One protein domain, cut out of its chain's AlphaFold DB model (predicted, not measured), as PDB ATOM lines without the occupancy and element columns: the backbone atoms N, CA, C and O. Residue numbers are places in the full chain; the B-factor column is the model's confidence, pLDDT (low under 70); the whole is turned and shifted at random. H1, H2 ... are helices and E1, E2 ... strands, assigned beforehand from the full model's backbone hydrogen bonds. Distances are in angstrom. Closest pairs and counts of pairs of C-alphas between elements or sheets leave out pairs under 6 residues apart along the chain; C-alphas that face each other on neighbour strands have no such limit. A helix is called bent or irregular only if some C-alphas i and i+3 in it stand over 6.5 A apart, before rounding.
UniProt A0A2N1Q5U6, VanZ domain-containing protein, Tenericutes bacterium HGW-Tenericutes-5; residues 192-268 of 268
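This is residues 192 to 268 of the 268 residues of the protein "VanZ domain-containing protein" of Tenericutes bacterium HGW-Tenericutes-5 (UniProt A0A2N1Q5U6). A small sheet of three strands has three helices set round its rim: H2 and H3 side by side at the end where E1 begins and E3 ends, and H1 beside Ile 197, where E1 ends. The 77 printed residues run E1, H1, H2, H3, E2, E3, a mixed class of helices and strands. The sheet's order is E1, E3, E2, antiparallel throughout. The whole is compact, with a radius of gyration of the C-alphas of 12.4 A and spans of 32 by 27 by 22 A.

E1, residues 192 to 197, is an edge strand and the antiparallel neighbour of E3, residues 262 to 267, at 167 degrees; N 193 and O 266 are 2.8 A apart, within hydrogen-bond range. E3 forms a hairpin with the other edge strand, E2, residues 252 to 256, with N 253 and O 265 at 2.8 A. H1, residues 202 to 211, only grazes the sheet; its closest C-alphas to E1 are those of Thr 205 and Ile 197, 5.2 A. H2, residues 218 to 227, and H3, residues 239 to 246, also only graze it. They form a helical hairpin but only just touch, with 3 pairs of C-alphas within 8 A, the closest Lys 222 and Ile 243 at 7.1 A; the tilt is shallow, 19 degrees, opposite ways. H1 is apart from both. Every O i to N i+4 pair is within hydrogen-bond range in H1 and H3, and 4 of 6 in H2.

E1 begins at C-alpha 192 (-22.055, 39.840, 39.482) and spans 16.2 A. H1 spans 14.2 A, H2 15.1 A, H3 10.4 A and E2 13.1 A. H2 is irregular, but only just: C-alphas 223 and 226 are 6.8 A apart. E3 spans 16.5 A to C-alpha 267 (-20.959, 44.363, 39.274).

The C-alphas farthest apart, of Lys 203 and Lys 244, are 33.0 A apart. The printed part has no cut. The link from H2 to H3 is long. Residues 230 to 236 and residue 258 have pLDDT under 70.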
ATOM      1  N   VAL A 192     -21.095  39.373  40.468       86.25
ATOM      2  CA  VAL A 192     -22.055  39.840  39.482       86.25
ATOM      3  C   VAL A 192     -23.448  39.495  39.970       86.25
ATOM      4  O   VAL A 192     -23.773  38.336  40.210       86.25
ATOM      5  N   LYS A 193     -24.295  40.510  40.109       88.19
ATOM      6  CA  LYS A 193     -25.720  40.326  40.348       88.19
ATOM      7  C   LYS A 193     -26.457  40.402  39.020       88.19
ATOM      8  O   LYS A 193     -26.446  41.441  38.358       88.19
ATOM      9  N   LEU A 194     -27.087  39.292  38.659       87.81
ATOM     10  CA  LEU A 194     -27.904  39.145  37.464       87.81
ATOM     11  C   LEU A 194     -29.378  39.320  37.819       87.81
ATOM     12  O   LEU A 194     -29.843  38.882  38.868       87.81
ATOM     13  N   ARG A 195     -30.124  39.973  36.936       88.12
ATOM     14  CA  ARG A 195     -31.585  40.000  36.977       88.12
ATOM     15  C   ARG A 195     -32.106  39.922  35.555       88.12
ATOM     16  O   ARG A 195     -31.804  40.799  34.753       88.12
ATOM     17  N   ILE A 196     -32.892  38.893  35.276       88.25
ATOM     18  CA  ILE A 196     -33.519  38.653  33.977       88.25
ATOM     19  C   ILE A 196     -35.019  38.895  34.142       88.25
ATOM     20  O   ILE A 196     -35.608  38.458  35.130       88.25
ATOM     21  N   ILE A 197     -35.609  39.646  33.218       87.44
ATOM     22  CA  ILE A 197     -37.027  39.997  33.207       87.44
ATOM     23  C   ILE A 197     -37.584  39.604  31.845       87.44
ATOM     24  O   ILE A 197     -37.151  40.140  30.824       87.44
ATOM     25  N   ILE A 198     -38.553  38.695  31.857       89.06
ATOM     26  CA  ILE A 198     -39.276  38.207  30.684       89.06
ATOM     27  C   ILE A 198     -40.725  38.696  30.830       89.06
ATOM     28  O   ILE A 198     -41.439  38.202  31.708       89.06
ATOM     29  N   PRO A 199     -41.144  39.720  30.066       81.94
ATOM     30  CA  PRO A 199     -42.404  40.427  30.308       81.94
ATOM     31  C   PRO A 199     -43.645  39.540  30.161       81.94
ATOM     32  O   PRO A 199     -44.573  39.689  30.951       81.94
ATOM     33  N   ASP A 200     -43.631  38.592  29.224       85.81
ATOM     34  CA  ASP A 200     -44.789  37.741  28.920       85.81
ATOM     35  C   ASP A 200     -44.891  36.510  29.845       85.81
ATOM     36  O   ASP A 200     -45.904  35.814  29.865       85.81
ATOM     37  N   GLU A 201     -43.881  36.272  30.694       89.25
ATOM     38  CA  GLU A 201     -43.825  35.122  31.599       89.25
ATOM     39  C   GLU A 201     -43.443  35.527  33.029       89.25
ATOM     40  O   GLU A 201     -42.303  35.391  33.496       89.25
ATOM     41  N   ALA A 202     -44.439  35.989  33.787       86.94
ATOM     42  CA  ALA A 202     -44.249  36.420  35.173       86.94
ATOM     43  C   ALA A 202     -43.705  35.301  36.084       86.94
ATOM     44  O   ALA A 202     -42.874  35.560  36.959       86.94
ATOM     45  N   LYS A 203     -44.133  34.045  35.871       89.81
ATOM     46  CA  LYS A 203     -43.662  32.884  36.650       89.81
ATOM     47  C   LYS A 203     -42.174  32.614  36.420       89.81
ATOM     48  O   LYS A 203     -41.441  32.428  37.391       89.81
ATOM     49  N   VAL A 204     -41.719  32.665  35.168       87.69
ATOM     50  CA  VAL A 204     -40.307  32.447  34.817       87.69
ATOM     51  C   VAL A 204     -39.444  33.602  35.306       87.69
ATOM     52  O   VAL A 204     -38.406  33.371  35.923       87.69
ATOM     53  N   THR A 205     -39.915  34.843  35.172       90.44
ATOM     54  CA  THR A 205     -39.244  36.004  35.775       90.44
ATOM     55  C   THR A 205     -39.073  35.839  37.285       90.44
ATOM     56  O   THR A 205     -37.988  36.080  37.819       90.44
ATOM     57  N   LYS A 206     -40.118  35.390  37.994       89.50
ATOM     58  CA  LYS A 206     -40.052  35.161  39.442       89.50
ATOM     59  C   LYS A 206     -39.052  34.056  39.780       89.50
ATOM     60  O   LYS A 206     -38.208  34.267  40.649       89.50
ATOM     61  N   PHE A 207     -39.083  32.937  39.062       91.56
ATOM     62  CA  PHE A 207     -38.120  31.849  39.231       91.56
ATOM     63  C   PHE A 207     -36.670  32.320  39.033       91.56
ATOM     64  O   PHE A 207     -35.842  32.154  39.927       91.56
ATOM     65  N   LEU A 208     -36.376  33.001  37.921       87.19
ATOM     66  CA  LEU A 208     -35.040  33.533  37.629       87.19
ATOM     67  C   LEU A 208     -34.590  34.569  38.666       87.19
ATOM     68  O   LEU A 208     -33.412  34.635  39.014       87.19
ATOM     69  N   SER A 209     -35.520  35.370  39.195       86.62
ATOM     70  CA  SER A 209     -35.216  36.345  40.244       86.62
ATOM     71  C   SER A 209     -34.802  35.697  41.571       86.62
ATOM     72  O   SER A 209     -33.968  36.265  42.277       86.62
ATOM     73  N   VAL A 210     -35.349  34.517  41.884       88.06
ATOM     74  CA  VAL A 210     -34.970  33.710  43.053       88.06
ATOM     75  C   VAL A 210     -33.643  33.001  42.792       88.06
ATOM     76  O   VAL A 210     -32.740  33.076  43.621       88.06
ATOM     77  N   LEU A 211     -33.485  32.392  41.613       86.06
ATOM     78  CA  LEU A 211     -32.264  31.685  41.223       86.06
ATOM     79  C   LEU A 211     -31.023  32.594  41.271       86.06
ATOM     80  O   LEU A 211     -29.978  32.198  41.776       86.06
ATOM     81  N   PHE A 212     -31.153  33.839  40.801       88.62
ATOM     82  CA  PHE A 212     -30.079  34.841  40.806       88.62
ATOM     83  C   PHE A 212     -30.184  35.849  41.961       88.62
ATOM     84  O   PHE A 212     -29.689  36.979  41.871       88.62
ATOM     85  N   PHE A 213     -30.832  35.466  43.065       86.94
ATOM     86  CA  PHE A 213     -30.928  36.317  44.250       86.94
ATOM     87  C   PHE A 213     -29.542  36.620  44.844       86.94
ATOM     88  O   PHE A 213     -29.230  37.784  45.156       86.94
ATOM     89  N   PHE A 214     -28.706  35.580  44.941       84.44
ATOM     90  CA  PHE A 214     -27.335  35.665  45.430       84.44
ATOM     91  C   PHE A 214     -26.373  36.184  44.347       84.44
ATOM     92  O   PHE A 214     -26.484  35.798  43.181       84.44
ATOM     93  N   PRO A 215     -25.417  37.065  44.702       85.38
ATOM     94  CA  PRO A 215     -24.377  37.502  43.780       85.38
ATOM     95  C   PRO A 215     -23.502  36.326  43.328       85.38
ATOM     96  O   PRO A 215     -23.004  35.564  44.152       85.38
ATOM     97  N   ILE A 216     -23.274  36.208  42.022       86.69
ATOM     98  CA  ILE A 216     -22.462  35.141  41.433       86.69
ATOM     99  C   ILE A 216     -20.990  35.562  41.476       86.69
ATOM    100  O   ILE A 216     -20.678  36.665  41.017       86.69
ATOM    101  N   PRO A 217     -20.068  34.724  41.984       85.94
ATOM    102  CA  PRO A 217     -18.636  34.980  41.899       85.94
ATOM    103  C   PRO A 217     -18.208  35.326  40.471       85.94
ATOM    104  O   PRO A 217     -18.542  34.623  39.515       85.94
ATOM    105  N   LEU A 218     -17.426  36.395  40.317       85.31
ATOM    106  CA  LEU A 218     -17.009  36.888  39.006       85.31
ATOM    107  C   LEU A 218     -16.235  35.825  38.208       85.31
ATOM    108  O   LEU A 218     -16.309  35.802  36.983       85.31
ATOM    109  N   VAL A 219     -15.520  34.926  38.891       83.38
ATOM    110  CA  VAL A 219     -14.816  33.796  38.268       83.38
ATOM    111  C   VAL A 219     -15.794  32.859  37.553       83.38
ATOM    112  O   VAL A 219     -15.591  32.559  36.381       83.38
ATOM    113  N   LEU A 220     -16.896  32.471  38.206       83.00
ATOM    114  CA  LEU A 220     -17.930  31.627  37.598       83.00
ATOM    115  C   LEU A 220     -18.625  32.343  36.439       83.00
ATOM    116  O   LEU A 220     -18.849  31.754  35.386       83.00
ATOM    117  N   PHE A 221     -18.899  33.641  36.596       84.38
ATOM    118  CA  PHE A 221     -19.467  34.441  35.514       84.38
ATOM    119  C   PHE A 221     -18.537  34.490  34.290       84.38
ATOM    120  O   PHE A 221     -18.996  34.326  33.163       84.38
ATOM    121  N   LYS A 222     -17.222  34.648  34.492       83.88
ATOM    122  CA  LYS A 222     -16.224  34.618  33.407       83.88
ATOM    123  C   LYS A 222     -16.169  33.274  32.697       83.88
ATOM    124  O   LYS A 222     -16.086  33.260  31.474       83.88
ATOM    125  N   LEU A 223     -16.236  32.174  33.446       83.81
ATOM    126  CA  LEU A 223     -16.294  30.829  32.876       83.81
ATOM    127  C   LEU A 223     -17.566  30.623  32.045       83.81
ATOM    128  O   LEU A 223     -17.520  29.922  31.045       83.81
ATOM    129  N   ALA A 224     -18.674  31.273  32.410       82.75
ATOM    130  CA  ALA A 224     -19.939  31.171  31.688       82.75
ATOM    131  C   ALA A 224     -19.995  32.004  30.386       82.75
ATOM    132  O   ALA A 224     -20.687  31.609  29.452       82.75
ATOM    133  N   ILE A 225     -19.275  33.135  30.285       81.06
ATOM    134  CA  ILE A 225     -19.344  34.062  29.128       81.06
ATOM    135  C   ILE A 225     -19.122  33.388  27.760       81.06
ATOM    136  O   ILE A 225     -19.885  33.689  26.836       81.06
ATOM    137  N   PRO A 226     -18.124  32.499  27.574       80.94
ATOM    138  CA  PRO A 226     -17.913  31.820  26.297       80.94
ATOM    139  C   PRO A 226     -19.150  31.058  25.807       80.94
ATOM    140  O   PRO A 226     -19.438  31.098  24.610       80.94
ATOM    141  N   PHE A 227     -19.913  30.456  26.727       79.94
ATOM    142  CA  PHE A 227     -21.087  29.626  26.439       79.94
ATOM    143  C   PHE A 227     -22.337  30.424  26.048       79.94
ATOM    144  O   PHE A 227     -23.296  29.862  25.523       79.94
ATOM    145  N   ILE A 228     -22.346  31.739  26.272       75.69
ATOM    146  CA  ILE A 228     -23.478  32.596  25.916       75.69
ATOM    147  C   ILE A 228     -23.400  32.929  24.417       75.69
ATOM    148  O   ILE A 228     -22.375  33.406  23.913       75.69
ATOM    149  N   LYS A 229     -24.499  32.700  23.691       72.38
ATOM    150  CA  LYS A 229     -24.645  33.072  22.274       72.38
ATOM    151  C   LYS A 229     -25.045  34.545  22.174       72.38
ATOM    152  O   LYS A 229     -26.213  34.882  22.342       72.38
ATOM    153  N   PHE A 230     -24.060  35.414  21.951       65.31
ATOM    154  CA  PHE A 230     -24.257  36.869  21.866       65.31
ATOM    155  C   PHE A 230     -24.932  37.294  20.556       65.31
ATOM    156  O   PHE A 230     -25.570  38.335  20.532       65.31
ATOM    157  N   ASP A 231     -24.880  36.457  19.521       64.81
ATOM    158  CA  ASP A 231     -25.366  36.762  18.165       64.81
ATOM    159  C   ASP A 231     -26.884  37.021  18.082       64.81
ATOM    160  O   ASP A 231     -27.383  37.478  17.061       64.81
ATOM    161  N   LYS A 232     -27.634  36.717  19.152       62.56
ATOM    162  CA  LYS A 232     -29.083  36.963  19.267       62.56
ATOM    163  C   LYS A 232     -29.447  38.140  20.181       62.56
ATOM    164  O   LYS A 232     -30.629  38.434  20.342       62.56
ATOM    165  N   MET A 233     -28.467  38.773  20.828       62.59
ATOM    166  CA  MET A 233     -28.681  39.913  21.720       62.59
ATOM    167  C   MET A 233     -28.144  41.172  21.054       62.59
ATOM    168  O   MET A 233     -26.978  41.212  20.672       62.59
ATOM    169  N   ASP A 234     -28.972  42.210  20.970       62.03
ATOM    170  CA  ASP A 234     -28.579  43.509  20.424       62.03
ATOM    171  C   ASP A 234     -27.677  44.232  21.440       62.03
ATOM    172  O   ASP A 234     -28.117  45.022  22.282       62.03
ATOM    173  N   MET A 235     -26.403  43.837  21.472       64.12
ATOM    174  CA  MET A 235     -25.402  44.390  22.375       64.12
ATOM    175  C   MET A 235     -24.403  45.245  21.596       64.12
ATOM    176  O   MET A 235     -23.677  44.712  20.760       64.12
ATOM    177  N   PRO A 236     -24.242  46.535  21.945       67.25
ATOM    178  CA  PRO A 236     -23.246  47.409  21.322       67.25
ATOM    179  C   PRO A 236     -21.807  47.103  21.784       67.25
ATOM    180  O   PRO A 236     -20.925  47.942  21.640       67.25
ATOM    181  N   ILE A 237     -21.573  45.945  22.415       71.94
ATOM    182  CA  ILE A 237     -20.318  45.578  23.074       71.94
ATOM    183  C   ILE A 237     -19.936  44.130  22.771       71.94
ATOM    184  O   ILE A 237     -20.758  43.215  22.826       71.94
ATOM    185  N   THR A 238     -18.650  43.914  22.515       81.12
ATOM    186  CA  THR A 238     -18.083  42.580  22.282       81.12
ATOM    187  C   THR A 238     -17.949  41.776  23.583       81.12
ATOM    188  O   THR A 238     -17.893  42.334  24.682       81.12
ATOM    189  N   LYS A 239     -17.810  40.441  23.492       77.31
ATOM    190  CA  LYS A 239     -17.547  39.572  24.663       77.31
ATOM    191  C   LYS A 239     -16.302  40.013  25.452       77.31
ATOM    192  O   LYS A 239     -16.308  40.003  26.682       77.31
ATOM    193  N   ALA A 240     -15.241  40.426  24.756       78.25
ATOM    194  CA  ALA A 240     -14.000  40.888  25.379       78.25
ATOM    195  C   ALA A 240     -14.182  42.227  26.117       78.25
ATOM    196  O   ALA A 240     -13.666  42.408  27.225       78.25
ATOM    197  N   GLU A 241     -14.946  43.154  25.538       77.00
ATOM    198  CA  GLU A 241     -15.311  44.411  26.195       77.00
ATOM    199  C   GLU A 241     -16.211  44.167  27.399       77.00
ATOM    200  O   GLU A 241     -15.957  44.733  28.459       77.00
ATOM    201  N   LEU A 242     -17.182  43.255  27.299       79.88
ATOM    202  CA  LEU A 242     -18.012  42.850  28.429       79.88
ATOM    203  C   LEU A 242     -17.150  42.331  29.589       79.88
ATOM    204  O   LEU A 242     -17.340  42.765  30.717       79.88
ATOM    205  N   ILE A 243     -16.153  41.475  29.343       80.00
ATOM    206  CA  ILE A 243     -15.245  41.000  30.405       80.00
ATOM    207  C   ILE A 243     -14.493  42.170  31.060       80.00
ATOM    208  O   ILE A 243     -14.395  42.231  32.289       80.00
ATOM    209  N   LYS A 244     -13.984  43.125  30.269       79.44
ATOM    210  CA  LYS A 244     -13.308  44.328  30.793       79.44
ATOM    211  C   LYS A 244     -14.246  45.193  31.636       79.44
ATOM    212  O   LYS A 244     -13.854  45.664  32.704       79.44
ATOM    213  N   ILE A 245     -15.481  45.371  31.178       74.94
ATOM    214  CA  ILE A 245     -16.515  46.144  31.864       74.94
ATOM    215  C   ILE A 245     -16.900  45.438  33.171       74.94
ATOM    216  O   ILE A 245     -16.881  46.049  34.236       74.94
ATOM    217  N   VAL A 246     -17.167  44.133  33.135       79.62
ATOM    218  CA  VAL A 246     -17.643  43.384  34.302       79.62
ATOM    219  C   VAL A 246     -16.537  43.207  35.364       79.62
ATOM    220  O   VAL A 246     -16.829  43.102  36.552       79.62
ATOM    221  N   ASN A 247     -15.255  43.285  34.982       79.62
ATOM    222  CA  ASN A 247     -14.132  43.369  35.930       79.62
ATOM    223  C   ASN A 247     -14.153  44.639  36.790       79.62
ATOM    224  O   ASN A 247     -13.591  44.640  37.884       79.62
ATOM    225  N   SER A 248     -14.774  45.717  36.318       76.50
ATOM    226  CA  SER A 248     -14.825  46.986  37.038       76.50
ATOM    227  C   SER A 248     -16.003  47.009  38.012       76.50
ATOM    228  O   SER A 248     -17.134  46.691  37.645       76.50
ATOM    229  N   LYS A 249     -15.763  47.418  39.261       73.12
ATOM    230  CA  LYS A 249     -16.799  47.486  40.305       73.12
ATOM    231  C   LYS A 249     -17.794  48.629  40.079       73.12
ATOM    232  O   LYS A 249     -17.390  49.748  39.760       73.12
ATOM    233  N   GLY A 250     -19.077  48.366  40.338       71.12
ATOM    234  CA  GLY A 250     -20.145  49.371  40.341       71.12
ATOM    235  C   GLY A 250     -20.750  49.682  38.971       71.12
ATOM    236  O   GLY A 250     -21.479  50.662  38.841       71.12
ATOM    237  N   ILE A 251     -20.472  48.865  37.958       79.94
ATOM    238  CA  ILE A 251     -21.061  49.007  36.631       79.94
ATOM    239  C   ILE A 251     -22.420  48.313  36.595       79.94
ATOM    240  O   ILE A 251     -22.587  47.198  37.090       79.94
ATOM    241  N   LYS A 252     -23.402  48.988  35.992       81.12
ATOM    242  CA  LYS A 252     -24.727  48.441  35.712       81.12
ATOM    243  C   LYS A 252     -24.957  48.439  34.206       81.12
ATOM    244  O   LYS A 252     -25.147  49.497  33.616       81.12
ATOM    245  N   ILE A 253     -24.966  47.256  33.611       82.06
ATOM    246  CA  ILE A 253     -25.294  47.040  32.204       82.06
ATOM    247  C   ILE A 253     -26.771  46.653  32.138       82.06
ATOM    248  O   ILE A 253     -27.229  45.798  32.900       82.06
ATOM    249  N   LYS A 254     -27.526  47.308  31.259       81.94
ATOM    250  CA  LYS A 254     -28.895  46.922  30.914       81.94
ATOM    251  C   LYS A 254     -28.893  46.507  29.449       81.94
ATOM    252  O   LYS A 254     -28.556  47.326  28.603       81.94
ATOM    253  N   VAL A 255     -29.252  45.261  29.185       77.88
ATOM    254  CA  VAL A 255     -29.402  44.706  27.842       77.88
ATOM    255  C   VAL A 255     -30.888  44.510  27.599       77.88
ATOM    256  O   VAL A 255     -31.571  43.919  28.437       77.88
ATOM    257  N   ASN A 256     -31.383  45.028  26.482       79.00
ATOM    258  CA  ASN A 256     -32.756  44.821  26.042       79.00
ATOM    259  C   ASN A 256     -32.702  43.959  24.778       79.00
ATOM    260  O   ASN A 256     -31.958  44.287  23.861       79.00
ATOM    261  N   ALA A 257     -33.457  42.867  24.738       75.12
ATOM    262  CA  ALA A 257     -33.573  42.034  23.548       75.12
ATOM    263  C   ALA A 257     -34.670  42.560  22.608       75.12
ATOM    264  O   ALA A 257     -35.603  43.242  23.045       75.12
ATOM    265  N   HIS A 258     -34.613  42.162  21.332       68.12
ATOM    266  CA  HIS A 258     -35.684  42.424  20.361       68.12
ATOM    267  C   HIS A 258     -37.032  41.821  20.798       68.12
ATOM    268  O   HIS A 258     -38.086  42.377  20.503       68.12
ATOM    269  N   THR A 259     -37.002  40.736  21.578       72.12
ATOM    270  CA  THR A 259     -38.166  40.049  22.160       72.12
ATOM    271  C   THR A 259     -38.694  40.707  23.448       72.12
ATOM    272  O   THR A 259     -39.401  40.073  24.220       72.12
ATOM    273  N   LYS A 260     -38.367  41.985  23.715       78.88
ATOM    274  CA  LYS A 260     -38.738  42.767  24.923       78.88
ATOM    275  C   LYS A 260     -38.160  42.268  26.259       78.88
ATOM    276  O   LYS A 260     -38.384  42.909  27.292       78.88
ATOM    277  N   GLU A 261     -37.392  41.182  26.265       82.25
ATOM    278  CA  GLU A 261     -36.671  40.695  27.445       82.25
ATOM    279  C   GLU A 261     -35.619  41.708  27.916       82.25
ATOM    280  O   GLU A 261     -35.000  42.419  27.120       82.25
ATOM    281  N   LYS A 262     -35.392  41.769  29.232       84.56
ATOM    282  CA  LYS A 262     -34.406  42.671  29.840       84.56
ATOM    283  C   LYS A 262     -33.453  41.896  30.733       84.56
ATOM    284  O   LYS A 262     -33.876  41.249  31.689       84.56
ATOM    285  N   VAL A 263     -32.155  42.043  30.488       85.50
ATOM    286  CA  VAL A 263     -31.090  41.486  31.326       85.50
ATOM    287  C   VAL A 263     -30.329  42.628  31.983       85.50
ATOM    288  O   VAL A 263     -29.800  43.523  31.328       85.50
ATOM    289  N   ILE A 264     -30.277  42.615  33.309       85.06
ATOM    290  CA  ILE A 264     -29.559  43.599  34.111       85.06
ATOM    291  C   ILE A 264     -28.379  42.896  34.767       85.06
ATOM    292  O   ILE A 264     -28.559  41.978  35.566       85.06
ATOM    293  N   ILE A 265     -27.178  43.376  34.466       85.81
ATOM    294  CA  ILE A 265     -25.926  42.907  35.052       85.81
ATOM    295  C   ILE A 265     -25.373  44.027  35.928       85.81
ATOM    296  O   ILE A 265     -25.093  45.120  35.437       85.81
ATOM    297  N   LYS A 266     -25.224  43.779  37.231       85.12
ATOM    298  CA  LYS A 266     -24.603  44.722  38.170       85.12
ATOM    299  C   LYS A 266     -23.344  44.112  38.772       85.12
ATOM    300  O   LYS A 266     -23.423  43.059  39.395       85.12
ATOM    301  N   THR A 267     -22.213  44.790  38.649       84.50
ATOM    302  CA  THR A 267     -20.959  44.363  39.274       84.50
ATOM    303  C   THR A 267     -20.828  44.916  40.692       84.50
ATOM    304  O   THR A 267     -21.165  46.078  40.952       84.50
ATOM    305  N   ILE A 268     -20.362  44.081  41.626       75.50
ATOM    306  CA  ILE A 268     -20.298  44.361  43.072       75.50
ATOM    307  C   ILE A 268     -18.919  43.986  43.623       75.50
ATOM    308  O   ILE A 268     -18.342  42.969  43.175       75.50
TER     309      ILE A 268